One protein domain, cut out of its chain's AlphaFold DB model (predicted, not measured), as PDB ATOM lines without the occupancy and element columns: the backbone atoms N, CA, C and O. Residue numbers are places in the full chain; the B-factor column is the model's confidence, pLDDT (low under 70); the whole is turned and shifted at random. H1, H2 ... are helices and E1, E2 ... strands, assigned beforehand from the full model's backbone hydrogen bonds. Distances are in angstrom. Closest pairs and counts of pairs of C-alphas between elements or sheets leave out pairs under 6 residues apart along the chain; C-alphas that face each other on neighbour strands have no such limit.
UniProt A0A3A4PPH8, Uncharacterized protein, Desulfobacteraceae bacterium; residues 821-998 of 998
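What this domain is: This is residues 821 to 998 of the 998 residues of an uncharacterized protein of Desulfobacteraceae bacterium (UniProt A0A3A4PPH8). Eight antiparallel strands ring an axis as a closed barrel, and beyond one end of it the hairpin E5 and E6 runs on as a long arm. The long link of residues 879 to 909 goes out along this arm and back, pairing briefly with E5, while H1 lies outside the barrel near E2. The printed part has 178 residues with one named helix and then eight named strands, in the order H1, E1 to E8 along the chain; it is mostly strand. The whole is loose, with a radius of gyration of the C-alphas of 21.3 A, and spans 71 by 28 by 23 A, its length made by barrel and arm together.

How they stand to each other: Begin with E1, residues 835 to 845, and E2, residues 848 to 863, antiparallel at 158 degrees, where N 839 and O 856 are 2.8 A apart. E3, residues 868 to 878, is the antiparallel neighbour of E2, with N 857 and O 873 at 2.9 A. E4, residues 910 to 920, follows, with N 872 and O 916 at 2.8 A. E5, residues 926 to 944, is beside E4 with its residues 926 to 937; N 915 and O 932 are 2.8 A apart. E6, residues 951 to 972, is beside the whole of E5, with N 941 and O 955 at 2.8 A. E7, residues 978 to 985, is beside residues 964 to 972 of E6; N 968 and O 982 are 2.8 A apart. E8, residues 989 to 997, is the antiparallel neighbour of E7, with N 983 and O 991 at 2.8 A. The ring closes where N 996 of E8 and O 838 of E1 are 2.9 A apart. E1 to E8 form a meander, each strand the antiparallel neighbour of the one before. Look next at H1, residues 821 to 828: it is outside the barrel and over E2, at a height over the sheet of 10.4 A. On the local plane its line and that of E2 stand at 28 degrees, only just along the strands. Every O i to N i+4 pair of H1 is within hydrogen-bond range.

Where its parts are: Find C-alpha 821 at (0.764, 26.585, -57.957), where H1 begins. E5 runs 54.2 A from C-alpha 926 at (22.631, 12.588, -62.497) and bends by 51 degrees at residue 930. E6 runs 53.0 A back and bends by 87 degrees at residue 954. E2, 35.5 A long, bends by 81 degrees at residue 851. E8 ends at C-alpha 997, (9.072, 12.425, -63.002).

The domain as a whole: The C-alphas of Asn 866 and Ala 947, the two farthest apart, are 72.2 A from each other. The printed part has no cut. The link E3 to E4, 31 residues, is long. Look for pLDDT under 70 in 38 residues, among them 821 to 835 and 879 to 885.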
ATOM      1  N   ILE A 821       0.338  26.911 -56.597       43.06
ATOM      2  CA  ILE A 821       0.764  26.585 -57.957       43.06
ATOM      3  C   ILE A 821       1.368  27.821 -58.622       43.06
ATOM      4  O   ILE A 821       2.282  27.668 -59.406       43.06
ATOM      5  N   VAL A 822       0.947  29.049 -58.299       42.09
ATOM      6  CA  VAL A 822       1.332  30.225 -59.096       42.09
ATOM      7  C   VAL A 822       2.739  30.772 -58.828       42.09
ATOM      8  O   VAL A 822       3.326  31.178 -59.808       42.09
ATOM      9  N   PRO A 823       3.374  30.752 -57.641       42.06
ATOM     10  CA  PRO A 823       4.779  31.171 -57.515       42.06
ATOM     11  C   PRO A 823       5.770  30.119 -58.032       42.06
ATOM     12  O   PRO A 823       6.722  30.471 -58.724       42.06
ATOM     13  N   ALA A 824       5.512  28.829 -57.775       40.91
ATOM     14  CA  ALA A 824       6.282  27.731 -58.365       40.91
ATOM     15  C   ALA A 824       6.072  27.677 -59.888       40.91
ATOM     16  O   ALA A 824       7.038  27.584 -60.638       40.91
ATOM     17  N   ALA A 825       4.837  27.869 -60.368       42.09
ATOM     18  CA  ALA A 825       4.569  28.029 -61.792       42.09
ATOM     19  C   ALA A 825       5.128  29.348 -62.341       42.09
ATOM     20  O   ALA A 825       5.607  29.346 -63.455       42.09
ATOM     21  N   LEU A 826       5.151  30.466 -61.612       42.66
ATOM     22  CA  LEU A 826       5.701  31.737 -62.114       42.66
ATOM     23  C   LEU A 826       7.224  31.690 -62.243       42.66
ATOM     24  O   LEU A 826       7.748  32.359 -63.128       42.66
ATOM     25  N   PHE A 827       7.926  30.875 -61.445       45.09
ATOM     26  CA  PHE A 827       9.333  30.557 -61.712       45.09
ATOM     27  C   PHE A 827       9.481  29.573 -62.891       45.09
ATOM     28  O   PHE A 827      10.415  29.696 -63.678       45.09
ATOM     29  N   LEU A 828       8.523  28.655 -63.080       45.81
ATOM     30  CA  LEU A 828       8.500  27.685 -64.190       45.81
ATOM     31  C   LEU A 828       7.927  28.229 -65.520       45.81
ATOM     32  O   LEU A 828       8.029  27.552 -66.538       45.81
ATOM     33  N   ILE A 829       7.342  29.433 -65.558       46.81
ATOM     34  CA  ILE A 829       6.748  30.031 -66.774       46.81
ATOM     35  C   ILE A 829       7.752  30.931 -67.529       46.81
ATOM     36  O   ILE A 829       7.479  31.331 -68.660       46.81
ATOM     37  N   SER A 830       8.941  31.220 -66.982       46.84
ATOM     38  CA  SER A 830       9.963  32.024 -67.685       46.84
ATOM     39  C   SER A 830      11.309  31.333 -67.920       46.84
ATOM     40  O   SER A 830      12.261  31.998 -68.322       46.84
ATOM     41  N   VAL A 831      11.393  30.016 -67.724       49.31
ATOM     42  CA  VAL A 831      12.559  29.196 -68.095       49.31
ATOM     43  C   VAL A 831      12.026  27.933 -68.782       49.31
ATOM     44  O   VAL A 831      11.069  27.356 -68.261       49.31
ATOM     45  N   PRO A 832      12.542  27.512 -69.953       47.16
ATOM     46  CA  PRO A 832      12.061  26.310 -70.632       47.16
ATOM     47  C   PRO A 832      12.465  25.069 -69.824       47.16
ATOM     48  O   PRO A 832      13.514  24.484 -70.053       47.16
ATOM     49  N   SER A 833      11.650  24.696 -68.839       49.19
ATOM     50  CA  SER A 833      11.785  23.427 -68.120       49.19
ATOM     51  C   SER A 833      11.076  22.322 -68.905       49.19
ATOM     52  O   SER A 833       9.972  22.538 -69.412       49.19
ATOM     53  N   HIS A 834      11.717  21.159 -69.033       58.59
ATOM     54  CA  HIS A 834      11.214  20.054 -69.858       58.59
ATOM     55  C   HIS A 834      10.723  18.833 -69.056       58.59
ATOM     56  O   HIS A 834      10.072  17.988 -69.665       58.59
ATOM     57  N   ALA A 835      10.933  18.759 -67.728       65.44
ATOM     58  CA  ALA A 835      10.345  17.706 -66.886       65.44
ATOM     59  C   ALA A 835      10.149  18.106 -65.404       65.44
ATOM     60  O   ALA A 835      11.016  18.738 -64.791       65.44
ATOM     61  N   GLY A 836       9.012  17.716 -64.814       79.88
ATOM     62  CA  GLY A 836       8.680  17.907 -63.392       79.88
ATOM     63  C   GLY A 836       8.821  16.613 -62.589       79.88
ATOM     64  O   GLY A 836       8.703  15.531 -63.152       79.88
ATOM     65  N   TYR A 837       9.056  16.686 -61.275       86.19
ATOM     66  CA  TYR A 837       9.087  15.496 -60.416       86.19
ATOM     67  C   TYR A 837       8.423  15.704 -59.058       86.19
ATOM     68  O   TYR A 837       8.324  16.820 -58.544       86.19
ATOM     69  N   PHE A 838       7.992  14.587 -58.477       87.69
ATOM     70  CA  PHE A 838       7.537  14.468 -57.097       87.69
ATOM     71  C   PHE A 838       8.190  13.244 -56.466       87.69
ATOM     72  O   PHE A 838       8.113  12.151 -57.031       87.69
ATOM     73  N   SER A 839       8.781  13.408 -55.290       87.50
ATOM     74  CA  SER A 839       9.352  12.319 -54.510       87.50
ATOM     75  C   SER A 839       8.866  12.351 -53.068       87.50
ATOM     76  O   SER A 839       8.525  13.390 -52.495       87.50
ATOM     77  N   VAL A 840       8.808  11.161 -52.486       88.50
ATOM     78  CA  VAL A 840       8.486  10.954 -51.084       88.50
ATOM     79  C   VAL A 840       9.491   9.982 -50.499       88.50
ATOM     80  O   VAL A 840       9.972   9.061 -51.162       88.50
ATOM     81  N   GLY A 841       9.829  10.180 -49.242       85.00
ATOM     82  CA  GLY A 841      10.693   9.255 -48.547       85.00
ATOM     83  C   GLY A 841      10.906   9.660 -47.114       85.00
ATOM     84  O   GLY A 841      10.089  10.358 -46.514       85.00
ATOM     85  N   GLY A 842      12.015   9.201 -46.573       82.19
ATOM     86  CA  GLY A 842      12.352   9.434 -45.188       82.19
ATOM     87  C   GLY A 842      13.816   9.170 -44.928       82.19
ATOM     88  O   GLY A 842      14.549   8.658 -45.777       82.19
ATOM     89  N   GLY A 843      14.244   9.558 -43.743       75.88
ATOM     90  CA  GLY A 843      15.614   9.396 -43.298       75.88
ATOM     91  C   GLY A 843      15.701   9.118 -41.817       75.88
ATOM     92  O   GLY A 843      14.704   9.189 -41.097       75.88
ATOM     93  N   ALA A 844      16.916   8.806 -41.391       66.81
ATOM     94  CA  ALA A 844      17.260   8.597 -39.996       66.81
ATOM     95  C   ALA A 844      18.618   9.256 -39.699       66.81
ATOM     96  O   ALA A 844      19.518   9.256 -40.549       66.81
ATOM     97  N   GLY A 845      18.764   9.799 -38.488       68.12
ATOM     98  CA  GLY A 845      19.941  10.548 -38.038       68.12
ATOM     99  C   GLY A 845      19.737  12.069 -38.026       68.12
ATOM    100  O   GLY A 845      18.671  12.571 -38.370       68.12
ATOM    101  N   GLY A 846      20.777  12.818 -37.640       70.31
ATOM    102  CA  GLY A 846      20.643  14.254 -37.355       70.31
ATOM    103  C   GLY A 846      19.923  14.486 -36.022       70.31
ATOM    104  O   GLY A 846      20.232  13.793 -35.056       70.31
ATOM    105  N   ASP A 847      18.970  15.423 -36.000       65.44
ATOM    106  CA  ASP A 847      18.067  15.704 -34.868       65.44
ATOM    107  C   ASP A 847      16.809  14.804 -34.882       65.44
ATOM    108  O   ASP A 847      16.014  14.826 -33.945       65.44
ATOM    109  N   ALA A 848      16.602  14.010 -35.940       61.91
ATOM    110  CA  ALA A 848      15.550  12.999 -35.998       61.91
ATOM    111  C   ALA A 848      16.023  11.713 -35.297       61.91
ATOM    112  O   ALA A 848      16.717  10.894 -35.905       61.91
ATOM    113  N   ASP A 849      15.652  11.549 -34.023       57.75
ATOM    114  CA  ASP A 849      16.071  10.423 -33.171       57.75
ATOM    115  C   ASP A 849      15.673   9.041 -33.738       57.75
ATOM    116  O   ASP A 849      16.411   8.071 -33.560       57.75
ATOM    117  N   GLU A 850      14.559   8.942 -34.485       61.53
ATOM    118  CA  GLU A 850      14.078   7.674 -35.063       61.53
ATOM    119  C   GLU A 850      13.795   7.730 -36.578       61.53
ATOM    120  O   GLU A 850      14.428   7.001 -37.347       61.53
ATOM    121  N   VAL A 851      12.853   8.565 -37.043       68.62
ATOM    122  CA  VAL A 851      12.444   8.642 -38.464       68.62
ATOM    123  C   VAL A 851      12.012  10.064 -38.815       68.62
ATOM    124  O   VAL A 851      11.297  10.693 -38.046       68.62
ATOM    125  N   ASN A 852      12.361  10.557 -40.006       79.62
ATOM    126  CA  ASN A 852      11.707  11.722 -40.612       79.62
ATOM    127  C   ASN A 852      10.957  11.348 -41.895       79.62
ATOM    128  O   ASN A 852      11.306  10.385 -42.576       79.62
ATOM    129  N   MET A 853       9.934  12.133 -42.235       82.62
ATOM    130  CA  MET A 853       9.202  12.026 -43.497       82.62
ATOM    131  C   MET A 853       9.496  13.245 -44.359       82.62
ATOM    132  O   MET A 853       9.333  14.365 -43.892       82.62
ATOM    133  N   THR A 854       9.878  13.035 -45.615       85.25
ATOM    134  CA  THR A 854      10.179  14.099 -46.579       85.25
ATOM    135  C   THR A 854       9.273  13.977 -47.802       85.25
ATOM    136  O   THR A 854       9.127  12.893 -48.369       85.25
ATOM    137  N   LEU A 855       8.694  15.101 -48.221       85.81
ATOM    138  CA  LEU A 855       8.015  15.266 -49.503       85.81
ATOM    139  C   LEU A 855       8.724  16.365 -50.288       85.81
ATOM    140  O   LEU A 855       8.947  17.451 -49.758       85.81
ATOM    141  N   GLU A 856       9.032  16.108 -51.552       88.62
ATOM    142  CA  GLU A 856       9.741  17.048 -52.417       88.62
ATOM    143  C   GLU A 856       9.081  17.104 -53.795       88.62
ATOM    144  O   GLU A 856       8.689  16.087 -54.366       88.62
ATOM    145  N   ILE A 857       8.943  18.315 -54.329       85.00
ATOM    146  CA  ILE A 857       8.573  18.560 -55.722       85.00
ATOM    147  C   ILE A 857       9.641  19.412 -56.377       85.00
ATOM    148  O   ILE A 857      10.262  20.259 -55.736       85.00
ATOM    149  N   GLY A 858       9.800  19.263 -57.679       85.88
ATOM    150  CA  GLY A 858      10.738  20.098 -58.395       85.88
ATOM    151  C   GLY A 858      10.648  19.966 -59.896       85.88
ATOM    152  O   GLY A 858       9.740  19.341 -60.443       85.88
ATOM    153  N   ALA A 859      11.622  20.577 -60.550       82.38
ATOM    154  CA  ALA A 859      11.836  20.480 -61.980       82.38
ATOM    155  C   ALA A 859      13.318  20.243 -62.261       82.38
ATOM    156  O   ALA A 859      14.185  20.734 -61.529       82.38
ATOM    157  N   LYS A 860      13.585  19.485 -63.321       83.31
ATOM    158  CA  LYS A 860      14.928  19.218 -63.841       83.31
ATOM    159  C   LYS A 860      15.072  19.775 -65.260       83.31
ATOM    160  O   LYS A 860      14.092  20.253 -65.837       83.31
ATOM    161  N   ASP A 861      16.286  19.704 -65.799       78.94
ATOM    162  CA  ASP A 861      16.634  20.156 -67.152       78.94
ATOM    163  C   ASP A 861      16.264  21.631 -67.382       78.94
ATOM    164  O   ASP A 861      15.706  22.030 -68.409       78.94
ATOM    165  N   ILE A 862      16.509  22.455 -66.360       76.75
ATOM    166  CA  ILE A 862      16.352  23.903 -66.449       76.75
ATOM    167  C   ILE A 862      17.622  24.454 -67.114       76.75
ATOM    168  O   ILE A 862      18.648  24.587 -66.445       76.75
ATOM    169  N   ASP A 863      17.549  24.761 -68.412       72.62
ATOM    170  CA  ASP A 863      18.697  25.245 -69.197       72.62
ATOM    171  C   ASP A 863      19.099  26.673 -68.792       72.62
ATOM    172  O   ASP A 863      18.355  27.646 -68.976       72.62
ATOM    173  N   LEU A 864      20.305  26.794 -68.235       69.62
ATOM    174  CA  LEU A 864      20.930  28.051 -67.842       69.62
ATOM    175  C   LEU A 864      22.385  28.083 -68.329       69.62
ATOM    176  O   LEU A 864      23.300  27.612 -67.657       69.62
ATOM    177  N   ASN A 865      22.619  28.719 -69.485       64.56
ATOM    178  CA  ASN A 865      23.952  28.945 -70.067       64.56
ATOM    179  C   ASN A 865      24.798  27.655 -70.226       64.56
ATOM    180  O   ASN A 865      25.960  27.631 -69.814       64.56
ATOM    181  N   ASN A 866      24.248  26.626 -70.888       66.62
ATOM    182  CA  ASN A 866      24.886  25.324 -71.179       66.62
ATOM    183  C   ASN A 866      25.048  24.374 -69.974       66.62
ATOM    184  O   ASN A 866      25.878  23.464 -70.030       66.62
ATOM    185  N   PHE A 867      24.276  24.572 -68.904       72.38
ATOM    186  CA  PHE A 867      24.155  23.622 -67.800       72.38
ATOM    187  C   PHE A 867      22.685  23.307 -67.549       72.38
ATOM    188  O   PHE A 867      21.875  24.228 -67.433       72.38
ATOM    189  N   ASP A 868      22.386  22.021 -67.379       81.25
ATOM    190  CA  ASP A 868      21.081  21.571 -66.919       81.25
ATOM    191  C   ASP A 868      21.030  21.642 -65.391       81.25
ATOM    192  O   ASP A 868      21.889  21.114 -64.667       81.25
ATOM    193  N   MET A 869      20.041  22.379 -64.888       84.19
ATOM    194  CA  MET A 869      19.842  22.599 -63.461       84.19
ATOM    195  C   MET A 869      18.633  21.838 -62.920       84.19
ATOM    196  O   MET A 869      17.611  21.671 -63.587       84.19
ATOM    197  N   LEU A 870      18.753  21.440 -61.655       86.25
ATOM    198  CA  LEU A 870      17.686  20.894 -60.831       86.25
ATOM    199  C   LEU A 870      17.250  21.951 -59.823       86.25
ATOM    200  O   LEU A 870      18.078  22.517 -59.108       86.25
ATOM    201  N   PHE A 871      15.946  22.153 -59.704       86.50
ATOM    202  CA  PHE A 871      15.357  22.887 -58.597       86.50
ATOM    203  C   PHE A 871      14.345  22.001 -57.882       86.50
ATOM    204  O   PHE A 871      13.517  21.357 -58.523       86.50
ATOM    205  N   GLY A 872      14.407  21.977 -56.558       84.69
ATOM    206  CA  GLY A 872      13.458  21.277 -55.706       84.69
ATOM    207  C   GLY A 872      13.025  22.157 -54.545       84.69
ATOM    208  O   GLY A 872      13.794  22.973 -54.041       84.69
ATOM    209  N   ILE A 873      11.790  21.976 -54.107       85.62
ATOM    210  CA  ILE A 873      11.303  22.455 -52.821       85.62
ATOM    211  C   ILE A 873      10.651  21.289 -52.106       85.62
ATOM    212  O   ILE A 873       9.886  20.523 -52.695       85.62
ATOM    213  N   GLY A 874      10.946  21.158 -50.825       83.00
ATOM    214  CA  GLY A 874      10.401  20.090 -50.021       83.00
ATOM    215  C   GLY A 874      10.004  20.550 -48.639       83.00
ATOM    216  O   GLY A 874      10.442  21.585 -48.132       83.00
ATOM    217  N   MET A 875       9.138  19.749 -48.044       86.44
ATOM    218  CA  MET A 875       8.766  19.839 -46.646       86.44
ATOM    219  C   MET A 875       9.074  18.522 -45.962       86.44
ATOM    220  O   MET A 875       9.028  17.456 -46.585       86.44
ATOM    221  N   PHE A 876       9.376  18.596 -44.676       81.94
ATOM    222  CA  PHE A 876       9.620  17.415 -43.878       81.94
ATOM    223  C   PHE A 876       9.022  17.533 -42.486       81.94
ATOM    224  O   PHE A 876       8.825  18.628 -41.958       81.94
ATOM    225  N   PHE A 877       8.764  16.366 -41.910       81.56
ATOM    226  CA  PHE A 877       8.243  16.196 -40.566       81.56
ATOM    227  C   PHE A 877       9.226  15.344 -39.775       81.56
ATOM    228  O   PHE A 877       9.599  14.257 -40.225       81.56
ATOM    229  N   ILE A 878       9.629  15.843 -38.610       75.06
ATOM    230  CA  ILE A 878      10.408  15.088 -37.629       75.06
ATOM    231  C   ILE A 878       9.487  14.797 -36.448       75.06
ATOM    232  O   ILE A 878       9.311  15.663 -35.585       75.06
ATOM    233  N   PRO A 879       8.844  13.618 -36.413       69.19
ATOM    234  CA  PRO A 879       8.258  13.129 -35.179       69.19
ATOM    235  C   PRO A 879       9.387  12.872 -34.176       69.19
ATOM    236  O   PRO A 879      10.303  12.099 -34.449       69.19
ATOM    237  N   HIS A 880       9.328  13.524 -33.019       64.00
ATOM    238  CA  HIS A 880      10.182  13.170 -31.889       64.00
ATOM    239  C   HIS A 880       9.440  12.121 -31.050       64.00
ATOM    240  O   HIS A 880       8.340  12.389 -30.571       64.00
ATOM    241  N   SER A 881      10.023  10.930 -30.897       52.59
ATOM    242  CA  SER A 881       9.457   9.814 -30.116       52.59
ATOM    243  C   SER A 881       9.486  10.057 -28.607       52.59
ATOM    244  O   SER A 881       8.713   9.458 -27.863       52.59
ATOM    245  N   ASP A 882      10.362  10.944 -28.136       52.12
ATOM    246  CA  ASP A 882      10.766  10.903 -26.733       52.12
ATOM    247  C   ASP A 882       9.936  11.779 -25.795       52.12
ATOM    248  O   ASP A 882      10.141  11.698 -24.587       52.12
ATOM    249  N   ASN A 883       8.981  12.587 -26.270       54.94
ATOM    250  CA  ASN A 883       8.192  13.439 -25.378       54.94
ATOM    251  C   ASN A 883       6.807  13.825 -25.925       54.94
ATOM    252  O   ASN A 883       6.511  15.010 -26.097       54.94
ATOM    253  N   GLU A 884       5.905  12.855 -26.078       62.31
ATOM    254  CA  GLU A 884       4.492  13.191 -25.880       62.31
ATOM    255  C   GLU A 884       4.355  13.755 -24.454       62.31
ATOM    256  O   GLU A 884       4.897  13.199 -23.486       62.31
ATOM    257  N   LEU A 885       3.738  14.932 -24.324       66.81
ATOM    258  CA  LEU A 885       3.406  15.476 -23.012       66.81
ATOM    259  C   LEU A 885       2.593  14.404 -22.277       66.81
ATOM    260  O   LEU A 885       1.664  13.870 -22.882       66.81
ATOM    261  N   PRO A 886       2.918  14.055 -21.017       70.69
ATOM    262  CA  PRO A 886       2.145  13.060 -20.286       70.69
ATOM    263  C   PRO A 886       0.647  13.364 -20.371       70.69
ATOM    264  O   PRO A 886       0.243  14.515 -20.173       70.69
ATOM    265  N   ASP A 887      -0.166  12.347 -20.653       66.88
ATOM    266  CA  ASP A 887      -1.617  12.506 -20.740       66.88
ATOM    267  C   ASP A 887      -2.157  13.218 -19.495       66.88
ATOM    268  O   ASP A 887      -1.886  12.829 -18.357       66.88
ATOM    269  N   GLY A 888      -2.929  14.286 -19.711       68.94
ATOM    270  CA  GLY A 888      -3.445  15.116 -18.622       68.94
ATOM    271  C   GLY A 888      -2.499  16.210 -18.123       68.94
ATOM    272  O   GLY A 888      -2.764  16.754 -17.055       68.94
ATOM    273  N   THR A 889      -1.447  16.557 -18.872       79.19
ATOM    274  CA  THR A 889      -0.633  17.756 -18.601       79.19
ATOM    275  C   THR A 889      -1.495  19.018 -18.673       79.19
ATOM    276  O   THR A 889      -2.247  19.206 -19.632       79.19
ATOM    277  N   PHE A 890      -1.382  19.886 -17.672       81.31
ATOM    278  CA  PHE A 890      -2.109  21.153 -17.599       81.31
ATOM    279  C   PHE A 890      -1.323  22.279 -18.268       81.31
ATOM    280  O   PHE A 890      -0.117  22.403 -18.063       81.31
ATOM    281  N   SER A 891      -2.016  23.127 -19.034       78.19
ATOM    282  CA  SER A 891      -1.426  24.245 -19.791       78.19
ATOM    283  C   SER A 891      -1.137  25.479 -18.921       78.19
ATOM    284  O   SER A 891      -1.310  26.620 -19.353       78.19
ATOM    285  N   LEU A 892      -0.816  25.259 -17.649       81.25
ATOM    286  CA  LEU A 892      -0.579  26.283 -16.639       81.25
ATOM    287  C   LEU A 892       0.717  25.932 -15.906       81.25
ATOM    288  O   LEU A 892       0.986  24.740 -15.728       81.25
ATOM    289  N   PRO A 893       1.492  26.932 -15.452       83.12
ATOM    290  CA  PRO A 893       2.650  26.673 -14.610       83.12
ATOM    291  C   PRO A 893       2.205  26.079 -13.272       83.12
ATOM    292  O   PRO A 893       1.083  26.320 -12.816       83.12
ATOM    293  N   CYS A 894       3.091  25.317 -12.628       84.94
ATOM    294  CA  CYS A 894       2.783  24.773 -11.312       84.94
ATOM    295  C   CYS A 894       2.510  25.902 -10.295       84.94
ATOM    296  O   CYS A 894       3.266  26.876 -10.253       84.94
ATOM    297  N   PRO A 895       1.457  25.786  -9.463       86.06
ATOM    298  CA  PRO A 895       1.069  26.833  -8.515       86.06
ATOM    299  C   PRO A 895       1.970  26.936  -7.272       86.06
ATOM    300  O   PRO A 895       1.764  27.828  -6.451       86.06
ATOM    301  N   ASN A 896       2.953  26.044  -7.105       85.50
ATOM    302  CA  ASN A 896       3.861  26.021  -5.959       85.50
ATOM    303  C   ASN A 896       5.309  25.677  -6.360       85.50
ATOM    304  O   ASN A 896       5.561  25.092  -7.413       85.50
ATOM    305  N   ASP A 897       6.257  26.009  -5.483       82.62
ATOM    306  CA  ASP A 897       7.695  25.811  -5.718       82.62
ATOM    307  C   ASP A 897       8.197  24.383  -5.409       82.62
ATOM    308  O   ASP A 897       9.316  24.031  -5.790       82.62
ATOM    309  N   ASP A 898       7.382  23.539  -4.761       82.12
ATOM    310  CA  ASP A 898       7.723  22.144  -4.417       82.12
ATOM    311  C   ASP A 898       7.602  21.190  -5.618       82.12
ATOM    312  O   ASP A 898       7.994  20.017  -5.572       82.12
ATOM    313  N   CYS A 899       7.085  21.698  -6.731       85.19
ATOM    314  CA  CYS A 899       7.015  20.996  -7.991       85.19
ATOM    315  C   CYS A 899       8.398  20.558  -8.499       85.19
ATOM    316  O   CYS A 899       9.314  21.344  -8.754       85.19
ATOM    317  N   SER A 900       8.533  19.254  -8.725       86.94
ATOM    318  CA  SER A 900       9.770  18.665  -9.229       86.94
ATOM    319  C   SER A 900       9.868  18.823 -10.745       86.94
ATOM    320  O   SER A 900       8.981  18.416 -11.496       86.94
ATOM    321  N   ARG A 901      10.969  19.407 -11.227       84.00
ATOM    322  CA  ARG A 901      11.230  19.519 -12.668       84.00
ATOM    323  C   ARG A 901      11.475  18.138 -13.267       84.00
ATOM    324  O   ARG A 901      12.350  17.411 -12.800       84.00
ATOM    325  N   LEU A 902      10.779  17.815 -14.354       77.81
ATOM    326  CA  LEU A 902      10.870  16.509 -15.020       77.81
ATOM    327  C   LEU A 902      12.088  16.356 -15.961       77.81
ATOM    328  O   LEU A 902      12.127  15.429 -16.769       77.81
ATOM    329  N   GLY A 903      13.103  17.223 -15.838       71.19
ATOM    330  CA  GLY A 903      14.378  17.127 -16.561       71.19
ATOM    331  C   GLY A 903      14.529  18.092 -17.747       71.19
ATOM    332  O   GLY A 903      14.196  19.272 -17.627       71.19
ATOM    333  N   ASN A 904      15.117  17.593 -18.846       67.56
ATOM    334  CA  ASN A 904      15.454  18.351 -20.061       67.56
ATOM    335  C   ASN A 904      14.212  18.896 -20.786       67.56
ATOM    336  O   ASN A 904      13.104  18.387 -20.609       67.56
ATOM    337  N   PHE A 905      14.425  19.911 -21.629       70.12
ATOM    338  CA  PHE A 905      13.404  20.424 -22.540       70.12
ATOM    339  C   PHE A 905      12.878  19.311 -23.442       70.12
ATOM    340  O   PHE A 905      13.634  18.468 -23.928       70.12
ATOM    341  N   ARG A 906      11.564  19.324 -23.642       71.25
ATOM    342  CA  ARG A 906      10.848  18.338 -24.436       71.25
ATOM    343  C   ARG A 906      10.533  18.951 -25.802       71.25
ATOM    344  O   ARG A 906       9.706  19.857 -25.869       71.25
ATOM    345  N   LYS A 907      11.228  18.510 -26.861       70.50
ATOM    346  CA  LYS A 907      10.966  18.942 -28.248       70.50
ATOM    347  C   LYS A 907       9.670  18.299 -28.753       70.50
ATOM    348  O   LYS A 907       9.536  17.079 -28.716       70.50
ATOM    349  N   GLY A 908       8.734  19.118 -29.220       68.88
ATOM    350  CA  GLY A 908       7.567  18.673 -29.983       68.88
ATOM    351  C   GLY A 908       7.913  18.399 -31.449       68.88
ATOM    352  O   GLY A 908       9.020  18.695 -31.897       68.88
ATOM    353  N   THR A 909       6.958  17.860 -32.212       72.50
ATOM    354  CA  THR A 909       7.124  17.540 -33.642       72.50
ATOM    355  C   THR A 909       7.632  18.738 -34.445       72.50
ATOM    356  O   THR A 909       6.999  19.796 -34.471       72.50
ATOM    357  N   GLY A 910       8.753  18.551 -35.143       74.25
ATOM    358  CA  GLY A 910       9.331  19.560 -36.023       74.25
ATOM    359  C   GLY A 910       8.703  19.546 -37.414       74.25
ATOM    360  O   GLY A 910       8.491  18.478 -37.997       74.25
ATOM    361  N   VAL A 911       8.435  20.732 -37.963       80.25
ATOM    362  CA  VAL A 911       8.056  20.926 -39.369       80.25
ATOM    363  C   VAL A 911       9.086  21.824 -40.027       80.25
ATOM    364  O   VAL A 911       9.302  22.961 -39.600       80.25
ATOM    365  N   GLY A 912       9.692  21.339 -41.104       82.75
ATOM    366  CA  GLY A 912      10.683  22.103 -41.843       82.75
ATOM    367  C   GLY A 912      10.403  22.202 -43.331       82.75
ATOM    368  O   GLY A 912       9.691  21.388 -43.921       82.75
ATOM    369  N   PHE A 913      10.992  23.228 -43.935       86.62
ATOM    370  CA  PHE A 913      10.938  23.507 -45.364       86.62
ATOM    371  C   PHE A 913      12.352  23.690 -45.888       86.62
ATOM    372  O   PHE A 913      13.171  24.363 -45.261       86.62
ATOM    373  N   PHE A 914      12.632  23.135 -47.061       86.75
ATOM    374  CA  PHE A 914      13.919  23.295 -47.720       86.75
ATOM    375  C   PHE A 914      13.754  23.551 -49.212       86.75
ATOM    376  O   PHE A 914      12.806  23.100 -49.853       86.75
ATOM    377  N   GLY A 915      14.709  24.289 -49.758       84.69
ATOM    378  CA  GLY A 915      14.975  24.380 -51.179       84.69
ATOM    379  C   GLY A 915      16.213  23.565 -51.528       84.69
ATOM    380  O   GLY A 915      17.146  23.433 -50.732       84.69
ATOM    381  N   LYS A 916      16.218  23.041 -52.745       89.06
ATOM    382  CA  LYS A 916      17.298  22.267 -53.335       89.06
ATOM    383  C   LYS A 916      17.646  22.874 -54.686       89.06
ATOM    384  O   LYS A 916      16.767  23.143 -55.501       89.06
ATOM    385  N   LEU A 917      18.934  23.082 -54.921       89.38
ATOM    386  CA  LEU A 917      19.472  23.538 -56.198       89.38
ATOM    387  C   LEU A 917      20.606  22.608 -56.598       89.38
ATOM    388  O   LEU A 917      21.563  22.448 -55.842       89.38
ATOM    389  N   GLY A 918      20.501  21.996 -57.769       86.44
ATOM    390  CA  GLY A 918      21.502  21.076 -58.285       86.44
ATOM    391  C   GLY A 918      21.904  21.360 -59.716       86.44
ATOM    392  O   GLY A 918      21.238  22.095 -60.439       86.44
ATOM    393  N   THR A 919      23.022  20.766 -60.110       87.12
ATOM    394  CA  THR A 919      23.551  20.819 -61.471       87.12
ATOM    395  C   THR A 919      23.827  19.406 -61.958       87.12
ATOM    396  O   THR A 919      24.250  18.542 -61.179       87.12
ATOM    397  N   GLU A 920      23.529  19.167 -63.226       87.69
ATOM    398  CA  GLU A 920      23.749  17.884 -63.870       87.69
ATOM    399  C   GLU A 920      25.244  17.629 -64.127       87.69
ATOM    400  O   GLU A 920      26.013  18.539 -64.446       87.69
ATOM    401  N   ILE A 921      25.673  16.370 -64.023       82.12
ATOM    402  CA  ILE A 921      27.040  15.951 -64.333       82.12
ATOM    403  C   ILE A 921      27.061  15.184 -65.658       82.12
ATOM    404  O   ILE A 921      26.660  14.027 -65.725       82.12
ATOM    405  N   GLY A 922      27.631  15.795 -66.700       72.50
ATOM    406  CA  GLY A 922      28.051  15.091 -67.917       72.50
ATOM    407  C   GLY A 922      26.930  14.481 -68.770       72.50
ATOM    408  O   GLY A 922      27.184  13.441 -69.378       72.50
ATOM    409  N   SER A 923      25.744  15.106 -68.824       70.62
ATOM    410  CA  SER A 923      24.585  14.666 -69.626       70.62
ATOM    411  C   SER A 923      24.161  13.226 -69.319       70.62
ATOM    412  O   SER A 923      24.149  12.362 -70.197       70.62
ATOM    413  N   SER A 924      23.920  12.947 -68.040       76.81
ATOM    414  CA  SER A 924      23.715  11.599 -67.504       76.81
ATOM    415  C   SER A 924      22.417  11.416 -66.722       76.81
ATOM    416  O   SER A 924      22.204  10.313 -66.226       76.81
ATOM    417  N   ASP A 925      21.586  12.453 -66.578       84.62
ATOM    418  CA  ASP A 925      20.435  12.517 -65.665       84.62
ATOM    419  C   ASP A 925      20.811  12.374 -64.175       84.62
ATOM    420  O   ASP A 925      19.969  12.100 -63.308       84.62
ATOM    421  N   PHE A 926      22.093  12.584 -63.854       90.00
ATOM    422  CA  PHE A 926      22.631  12.588 -62.497       90.00
ATOM    423  C   PHE A 926      22.952  14.008 -62.030       90.00
ATOM    424  O   PHE A 926      23.768  14.709 -62.629       90.00
ATOM    425  N   TYR A 927      22.369  14.391 -60.899       91.19
ATOM    426  CA  TYR A 927      22.464  15.723 -60.321       91.19
ATOM    427  C   TYR A 927      23.141  15.689 -58.956       91.19
ATOM    428  O   TYR A 927      22.817  14.859 -58.106       91.19
ATOM    429  N   VAL A 928      24.030  16.653 -58.719       89.94
ATOM    430  CA  VAL A 928      24.532  16.983 -57.378       89.94
ATOM    431  C   VAL A 928      23.913  18.302 -56.955       89.94
ATOM    432  O   VAL A 928      23.885  19.253 -57.734       89.94
ATOM    433  N   SER A 929      23.412  18.360 -55.727       91.56
ATOM    434  CA  SER A 929      22.630  19.478 -55.215       91.56
ATOM    435  C   SER A 929      23.110  19.979 -53.863       91.56
ATOM    436  O   SER A 929      23.618  19.222 -53.037       91.56
ATOM    437  N   ALA A 930      22.931  21.278 -53.655       90.44
ATOM    438  CA  ALA A 930      23.007  21.929 -52.362       90.44
ATOM    439  C   ALA A 930      21.587  22.144 -51.827       90.44
ATOM    440  O   ALA A 930      20.655  22.417 -52.588       90.44
ATOM    441  N   ILE A 931      21.439  22.030 -50.512       91.38
ATOM    442  CA  ILE A 931      20.161  22.107 -49.812       91.38
ATOM    443  C   ILE A 931      20.253  23.208 -48.760       91.38
ATOM    444  O   ILE A 931      21.251  23.303 -48.045       91.38
ATOM    445  N   GLY A 932      19.213  24.031 -48.662       83.75
ATOM    446  CA  GLY A 932      19.091  25.071 -47.644       83.75
ATOM    447  C   GLY A 932      17.639  25.263 -47.219       83.75
ATOM    448  O   GLY A 932      16.735  25.178 -48.046       83.75
ATOM    449  N   GLY A 933      17.393  25.523 -45.940       87.81
ATOM    450  CA  GLY A 933      16.040  25.591 -45.399       87.81
ATOM    451  C   GLY A 933      15.987  25.959 -43.923       87.81
ATOM    452  O   GLY A 933      16.931  26.532 -43.378       87.81
ATOM    453  N   PHE A 934      14.882  25.606 -43.273       82.88
ATOM    454  CA  PHE A 934      14.703  25.753 -41.831       82.88
ATOM    455  C   PHE A 934      13.781  24.673 -41.250       82.88
ATOM    456  O   PHE A 934      12.964  24.099 -41.969       82.88
ATOM    457  N   ASN A 935      13.895  24.437 -39.944       83.12
ATOM    458  CA  ASN A 935      13.029  23.581 -39.134       83.12
ATOM    459  C   ASN A 935      12.414  24.401 -38.002       83.12
ATOM    460  O   ASN A 935      13.143  25.122 -37.327       83.12
ATOM    461  N   ALA A 936      11.105  24.296 -37.789       77.56
ATOM    462  CA  ALA A 936      10.407  24.945 -36.687       77.56
ATOM    463  C   ALA A 936       9.779  23.898 -35.758       77.56
ATOM    464  O   ALA A 936       9.128  22.969 -36.232       77.56
ATOM    465  N   TYR A 937       9.952  24.066 -34.446       72.88
ATOM    466  CA  TYR A 937       9.412  23.176 -33.411       72.88
ATOM    467  C   TYR A 937       9.126  23.945 -32.113       72.88
ATOM    468  O   TYR A 937       9.519  25.105 -31.969       72.88
ATOM    469  N   THR A 938       8.440  23.304 -31.167       72.19
ATOM    470  CA  THR A 938       8.178  23.856 -29.828       72.19
ATOM    471  C   THR A 938       8.996  23.092 -28.791       72.19
ATOM    472  O   THR A 938       9.091  21.870 -28.870       72.19
ATOM    473  N   GLU A 939       9.579  23.790 -27.820       74.81
ATOM    474  CA  GLU A 939      10.197  23.195 -26.634       74.81
ATOM    475  C   GLU A 939       9.388  23.539 -25.392       74.81
ATOM    476  O   GLU A 939       9.229  24.716 -25.065       74.81
ATOM    477  N   SER A 940       8.935  22.510 -24.677       76.06
ATOM    478  CA  SER A 940       8.193  22.672 -23.428       76.06
ATOM    479  C   SER A 940       9.017  22.227 -22.225       76.06
ATOM    480  O   SER A 940       9.791  21.261 -22.270       76.06
ATOM    481  N   ARG A 941       8.835  22.943 -21.116       81.56
ATOM    482  CA  ARG A 941       9.399  22.616 -19.808       81.56
ATOM    483  C   ARG A 941       8.282  22.174 -18.877       81.56
ATOM    484  O   ARG A 941       7.311  22.902 -18.714       81.56
ATOM    485  N   LEU A 942       8.452  21.009 -18.250       85.12
ATOM    486  CA  LEU A 942       7.435  20.425 -17.380       85.12
ATOM    487  C   LEU A 942       7.890  20.302 -15.931       85.12
ATOM    488  O   LEU A 942       9.047  19.961 -15.642       85.12
ATOM    489  N   SER A 943       6.924  20.453 -15.037       87.44
ATOM    490  CA  SER A 943       7.055  20.172 -13.617       87.44
ATOM    491  C   SER A 943       5.962  19.212 -13.146       87.44
ATOM    492  O   SER A 943       4.933  19.035 -13.797       87.44
ATOM    493  N   ARG A 944       6.218  18.511 -12.041       88.50
ATOM    494  CA  ARG A 944       5.279  17.566 -11.435       88.50
ATOM    495  C   ARG A 944       5.062  17.901  -9.972       88.50
ATOM    496  O   ARG A 944       6.033  17.936  -9.210       88.50
ATOM    497  N   SER A 945       3.795  18.045  -9.593       87.75
ATOM    498  CA  SER A 945       3.403  18.227  -8.199       87.75
ATOM    499  C   SER A 945       3.645  16.945  -7.400       87.75
ATOM    500  O   SER A 945       3.176  15.874  -7.806       87.75
ATOM    501  N   PRO A 946       4.353  17.016  -6.262       82.25
ATOM    502  CA  PRO A 946       4.489  15.880  -5.361       82.25
ATOM    503  C   PRO A 946       3.186  15.554  -4.611       82.25
ATOM    504  O   PRO A 946       3.019  14.410  -4.197       82.25
ATOM    505  N   ALA A 947       2.266  16.517  -4.455       82.94
ATOM    506  CA  ALA A 947       1.039  16.357  -3.671       82.94
ATOM    507  C   ALA A 947      -0.059  15.598  -4.433       82.94
ATOM    508  O   ALA A 947      -0.695  14.700  -3.885       82.94
ATOM    509  N   THR A 948      -0.261  15.926  -5.711       83.56
ATOM    510  CA  THR A 948      -1.321  15.330  -6.546       83.56
ATOM    511  C   THR A 948      -0.787  14.427  -7.655       83.56
ATOM    512  O   THR A 948      -1.546  13.690  -8.282       83.56
ATOM    513  N   GLY A 949       0.517  14.487  -7.946       83.81
ATOM    514  CA  GLY A 949       1.122  13.806  -9.091       83.81
ATOM    515  C   GLY A 949       0.831  14.466 -10.443       83.81
ATOM    516  O   GLY A 949       1.296  13.958 -11.467       83.81
ATOM    517  N   ARG A 950       0.096  15.588 -10.467       86.00
ATOM    518  CA  ARG A 950      -0.241  16.332 -11.687       86.00
ATOM    519  C   ARG A 950       0.997  16.906 -12.366       86.00
ATOM    520  O   ARG A 950       1.979  17.252 -11.707       86.00
ATOM    521  N   VAL A 951       0.939  16.998 -13.694       86.06
ATOM    522  CA  VAL A 951       2.017  17.525 -14.537       86.06
ATOM    523  C   VAL A 951       1.592  18.872 -15.114       86.06
ATOM    524  O   VAL A 951       0.496  18.992 -15.657       86.06
ATOM    525  N   TYR A 952       2.470  19.862 -15.001       86.56
ATOM    526  CA  TYR A 952       2.249  21.248 -15.400       86.56
ATOM    527  C   TYR A 952       3.258  21.663 -16.467       86.56
ATOM    528  O   TYR A 952       4.417  21.236 -16.432       86.56
ATOM    529  N   GLU A 953       2.824  22.501 -17.403       84.81
ATOM    530  CA  GLU A 953       3.699  23.165 -18.366       84.81
ATOM    531  C   GLU A 953       4.176  24.513 -17.805       84.81
ATOM    532  O   GLU A 953       3.439  25.494 -17.775       84.81
ATOM    533  N   ASP A 954       5.436  24.567 -17.363       78.12
ATOM    534  CA  ASP A 954       6.035  25.775 -16.782       78.12
ATOM    535  C   ASP A 954       6.283  26.858 -17.843       78.12
ATOM    536  O   ASP A 954       6.174  28.054 -17.571       78.12
ATOM    537  N   SER A 955       6.704  26.444 -19.041       76.62
ATOM    538  CA  SER A 955       7.024  27.342 -20.153       76.62
ATOM    539  C   SER A 955       7.074  26.592 -21.481       76.62
ATOM    540  O   SER A 955       7.608  25.481 -21.525       76.62
ATOM    541  N   SER A 956       6.657  27.254 -22.560       74.19
ATOM    542  CA  SER A 956       6.753  26.762 -23.939       74.19
ATOM    543  C   SER A 956       7.403  27.809 -24.850       74.19
ATOM    544  O   SER A 956       6.920  28.942 -24.916       74.19
ATOM    545  N   ASP A 957       8.438  27.431 -25.599       71.31
ATOM    546  CA  ASP A 957       9.128  28.302 -26.557       71.31
ATOM    547  C   ASP A 957       9.041  27.741 -27.980       71.31
ATOM    548  O   ASP A 957       9.369  26.584 -28.223       71.31
ATOM    549  N   SER A 958       8.703  28.581 -28.962       73.94
ATOM    550  CA  SER A 958       8.885  28.236 -30.380       73.94
ATOM    551  C   SER A 958      10.342  28.455 -30.809       73.94
ATOM    552  O   SER A 958      10.889  29.546 -30.626       73.94
ATOM    553  N   LYS A 959      10.967  27.445 -31.416       73.31
ATOM    554  CA  LYS A 959      12.342  27.482 -31.938       73.31
ATOM    555  C   LYS A 959      12.349  27.326 -33.460       73.31
ATOM    556  O   LYS A 959      11.492  26.653 -34.028       73.31
ATOM    557  N   VAL A 960      13.328  27.958 -34.114       78.44
ATOM    558  CA  VAL A 960      13.601  27.799 -35.551       78.44
ATOM    559  C   VAL A 960      15.095  27.572 -35.759       78.44
ATOM    560  O   VAL A 960      15.912  28.368 -35.298       78.44
ATOM    561  N   GLU A 961      15.450  26.519 -36.486       80.75
ATOM    562  CA  GLU A 961      16.827  26.143 -36.811       80.75
ATOM    563  C   GLU A 961      17.067  26.201 -38.316       80.75
ATOM    564  O   GLU A 961      16.188  25.869 -39.110       80.75
ATOM    565  N   ALA A 962      18.264  26.621 -38.726       81.44
ATOM    566  CA  ALA A 962      18.646  26.631 -40.133       81.44
ATOM    567  C   ALA A 962      19.031  25.220 -40.599       81.44
ATOM    568  O   ALA A 962      19.826  24.537 -39.950       81.44
ATOM    569  N   LEU A 963      18.512  24.827 -41.761       86.06
ATOM    570  CA  LEU A 963      18.864  23.596 -42.455       86.06
ATOM    571  C   LEU A 963      19.847  23.911 -43.580       86.06
ATOM    572  O   LEU A 963      19.623  24.828 -44.372       86.06
ATOM    573  N   TYR A 964      20.917  23.135 -43.677       87.81
ATOM    574  CA  TYR A 964      21.858  23.173 -44.785       87.81
ATOM    575  C   TYR A 964      22.485  21.797 -45.011       87.81
ATOM    576  O   TYR A 964      22.776  21.052 -44.074       87.81
ATOM    577  N   GLY A 965      22.711  21.460 -46.275       90.88
ATOM    578  CA  GLY A 965      23.216  20.151 -46.651       90.88
ATOM    579  C   GLY A 965      23.464  20.017 -48.142       90.88
ATOM    580  O   GLY A 965      23.540  21.003 -48.878       90.88
ATOM    581  N   GLY A 966      23.582  18.779 -48.591       90.62
ATOM    582  CA  GLY A 966      23.740  18.455 -49.998       90.62
ATOM    583  C   GLY A 966      23.165  17.088 -50.313       90.62
ATOM    584  O   GLY A 966      22.930  16.277 -49.421       90.62
ATOM    585  N   GLY A 967      22.933  16.835 -51.589       91.69
ATOM    586  CA  GLY A 967      22.304  15.604 -52.025       91.69
ATOM    587  C   GLY A 967      22.645  15.239 -53.449       91.69
ATOM    588  O   GLY A 967      23.170  16.048 -54.217       91.69
ATOM    589  N   ILE A 968      22.321  14.008 -53.802       92.19
ATOM    590  CA  ILE A 968      22.427  13.492 -55.158       92.19
ATOM    591  C   ILE A 968      21.058  13.017 -55.622       92.19
ATOM    592  O   ILE A 968      20.264  12.502 -54.838       92.19
ATOM    593  N   SER A 969      20.753  13.218 -56.896       91.50
ATOM    594  CA  SER A 969      19.481  12.814 -57.494       91.50
ATOM    595  C   SER A 969      19.740  12.173 -58.843       91.50
ATOM    596  O   SER A 969      20.523  12.694 -59.632       91.50
ATOM    597  N   TYR A 970      19.093  11.044 -59.097       91.19
ATOM    598  CA  TYR A 970      19.214  10.333 -60.359       91.19
ATOM    599  C   TYR A 970      17.836  10.038 -60.942       91.19
ATOM    600  O   TYR A 970      16.971   9.490 -60.248       91.19
ATOM    601  N   PHE A 971      17.643  10.414 -62.204       88.88
ATOM    602  CA  PHE A 971      16.378  10.281 -62.921       88.88
ATOM    603  C   PHE A 971      16.478   9.155 -63.953       88.88
ATOM    604  O   PHE A 971      17.345   9.147 -64.817       88.88
ATOM    605  N   PHE A 972      15.600   8.159 -63.833       85.19
ATOM    606  CA  PHE A 972      15.582   6.981 -64.694       85.19
ATOM    607  C   PHE A 972      14.487   7.091 -65.756       85.19
ATOM    608  O   PHE A 972      13.300   6.945 -65.446       85.19
ATOM    609  N   ASP A 973      14.885   7.193 -67.019       77.94
ATOM    610  CA  ASP A 973      13.970   7.297 -68.164       77.94
ATOM    611  C   ASP A 973      13.619   5.915 -68.744       77.94
ATOM    612  O   ASP A 973      13.900   5.591 -69.901       77.94
ATOM    613  N   TYR A 974      13.031   5.036 -67.919       69.25
ATOM    614  CA  TYR A 974      12.679   3.673 -68.345       69.25
ATOM    615  C   TYR A 974      11.345   3.163 -67.783       69.25
ATOM    616  O   TYR A 974      11.244   2.829 -66.605       69.25
ATOM    617  N   LYS A 975      10.332   3.042 -68.660       69.44
ATOM    618  CA  LYS A 975       8.933   2.569 -68.459       69.44
ATOM    619  C   LYS A 975       8.099   3.218 -67.339       69.44
ATOM    620  O   LYS A 975       6.883   3.250 -67.490       69.44
ATOM    621  N   TRP A 976       8.705   3.693 -66.258       73.12
ATOM    622  CA  TRP A 976       8.042   4.173 -65.046       73.12
ATOM    623  C   TRP A 976       8.526   5.556 -64.590       73.12
ATOM    624  O   TRP A 976       8.001   6.028 -63.594       73.12
ATOM    625  N   ASN A 977       9.488   6.180 -65.287       87.88
ATOM    626  CA  ASN A 977      10.045   7.514 -65.004       87.88
ATOM    627  C   ASN A 977      10.270   7.774 -63.508       87.88
ATOM    628  O   ASN A 977       9.532   8.522 -62.871       87.88
ATOM    629  N   ILE A 978      11.260   7.097 -62.926       89.44
ATOM    630  CA  ILE A 978      11.490   7.093 -61.475       89.44
ATOM    631  C   ILE A 978      12.625   8.057 -61.136       89.44
ATOM    632  O   ILE A 978      13.627   8.097 -61.844       89.44
ATOM    633  N   VAL A 979      12.504   8.787 -60.030       89.44
ATOM    634  CA  VAL A 979      13.617   9.516 -59.411       89.44
ATOM    635  C   VAL A 979      14.014   8.836 -58.109       89.44
ATOM    636  O   VAL A 979      13.153   8.427 -57.330       89.44
ATOM    637  N   ILE A 980      15.317   8.713 -57.871       91.31
ATOM    638  CA  ILE A 980      15.870   8.323 -56.572       91.31
ATOM    639  C   ILE A 980      16.802   9.433 -56.108       91.31
ATOM    640  O   ILE A 980      17.677   9.865 -56.862       91.31
ATOM    641  N   GLN A 981      16.627   9.879 -54.868       92.06
ATOM    642  CA  GLN A 981      17.459  10.912 -54.267       92.06
ATOM    643  C   GLN A 981      18.015  10.431 -52.931       92.06
ATOM    644  O   GLN A 981      17.358   9.698 -52.190       92.06
ATOM    645  N   LEU A 982      19.244  10.849 -52.647       92.19
ATOM    646  CA  LEU A 982      19.910  10.653 -51.370       92.19
ATOM    647  C   LEU A 982      20.459  12.003 -50.929       92.19
ATOM    648  O   LEU A 982      21.367  12.536 -51.568       92.19
ATOM    649  N   ASP A 983      19.925  12.531 -49.838       90.88
ATOM    650  CA  ASP A 983      20.330  13.809 -49.268       90.88
ATOM    651  C   ASP A 983      20.932  13.617 -47.878       90.88
ATOM    652  O   ASP A 983      20.638  12.647 -47.179       90.88
ATOM    653  N   TYR A 984      21.770  14.565 -47.474       91.12
ATOM    654  CA  TYR A 984      22.280  14.674 -46.118       91.12
ATOM    655  C   TYR A 984      22.290  16.137 -45.670       91.12
ATOM    656  O   TYR A 984      22.905  16.983 -46.325       91.12
ATOM    657  N   ASP A 985      21.659  16.433 -44.535       89.50
ATOM    658  CA  ASP A 985      21.687  17.756 -43.903       89.50
ATOM    659  C   ASP A 985      21.769  17.685 -42.373       89.50
ATOM    660  O   ASP A 985      21.670  16.619 -41.763       89.50
ATOM    661  N   ASN A 986      22.007  18.841 -41.749       85.44
ATOM    662  CA  ASN A 986      22.239  18.966 -40.311       85.44
ATOM    663  C   ASN A 986      21.001  18.732 -39.428       85.44
ATOM    664  O   ASN A 986      21.175  18.655 -38.218       85.44
ATOM    665  N   ILE A 987      19.792  18.642 -39.990       85.69
ATOM    666  CA  ILE A 987      18.547  18.493 -39.222       85.69
ATOM    667  C   ILE A 987      17.956  17.094 -39.407       85.69
ATOM    668  O   ILE A 987      17.697  16.390 -38.436       85.69
ATOM    669  N   ARG A 988      17.775  16.661 -40.655       85.50
ATOM    670  CA  ARG A 988      17.176  15.367 -41.012       85.50
ATOM    671  C   ARG A 988      18.181  14.215 -41.044       85.50
ATOM    672  O   ARG A 988      17.775  13.067 -41.230       85.50
ATOM    673  N   GLY A 989      19.479  14.512 -40.965       85.94
ATOM    674  CA  GLY A 989      20.527  13.527 -41.206       85.94
ATOM    675  C   GLY A 989      20.500  13.032 -42.650       85.94
ATOM    676  O   GLY A 989      20.328  13.823 -43.575       85.94
ATOM    677  N   GLY A 990      20.685  11.724 -42.851       86.06
ATOM    678  CA  GLY A 990      20.617  11.107 -44.175       86.06
ATOM    679  C   GLY A 990      19.183  10.754 -44.561       86.06
ATOM    680  O   GLY A 990      18.554   9.937 -43.890       86.06
ATOM    681  N   THR A 991      18.680  11.307 -45.664       87.44
ATOM    682  CA  THR A 991      17.334  11.029 -46.187       87.44
ATOM    683  C   THR A 991      17.390  10.396 -47.568       87.44
ATOM    684  O   THR A 991      18.136  10.850 -48.432       87.44
ATOM    685  N   GLY A 992      16.567   9.374 -47.799       87.75
ATOM    686  CA  GLY A 992      16.364   8.787 -49.118       87.75
ATOM    687  C   GLY A 992      14.935   9.007 -49.592       87.75
ATOM    688  O   GLY A 992      13.991   8.683 -48.870       87.75
ATOM    689  N   THR A 993      14.765   9.528 -50.805       89.00
ATOM    690  CA  THR A 993      13.446   9.688 -51.428       89.00
ATOM    691  C   THR A 993      13.367   8.928 -52.742       89.00
ATOM    692  O   THR A 993      14.350   8.759 -53.467       89.00
ATOM    693  N   ILE A 994      12.169   8.431 -53.034       90.38
ATOM    694  CA  ILE A 994      11.829   7.810 -54.306       90.38
ATOM    695  C   ILE A 994      10.575   8.476 -54.849       90.38
ATOM    696  O   ILE A 994       9.663   8.845 -54.108       90.38
ATOM    697  N   GLY A 995      10.538   8.673 -56.153       88.00
ATOM    698  CA  GLY A 995       9.487   9.448 -56.773       88.00
ATOM    699  C   GLY A 995       9.305   9.146 -58.237       88.00
ATOM    700  O   GLY A 995       9.925   8.239 -58.791       88.00
ATOM    701  N   TRP A 996       8.479   9.971 -58.860       90.31
ATOM    702  CA  TRP A 996       8.185   9.915 -60.281       90.31
ATOM    703  C   TRP A 996       8.440  11.269 -60.924       90.31
ATOM    704  O   TRP A 996       8.252  12.309 -60.289       90.31
ATOM    705  N   HIS A 997       8.846  11.239 -62.187       85.56
ATOM    706  CA  HIS A 997       9.072  12.425 -63.002       85.56
ATOM    707  C   HIS A 997       8.335  12.316 -64.347       85.56
ATOM    708  O   HIS A 997       7.933  11.218 -64.751       85.56
ATOM    709  N   TRP A 998       8.051  13.444 -64.996       80.81
ATOM    710  CA  TRP A 998       7.247  13.496 -66.221       80.81
ATOM    711  C   TRP A 998       7.614  14.649 -67.139       80.81
ATOM    712  O   TRP A 998       8.002  15.721 -66.615       80.81
TER     713      TRP A 998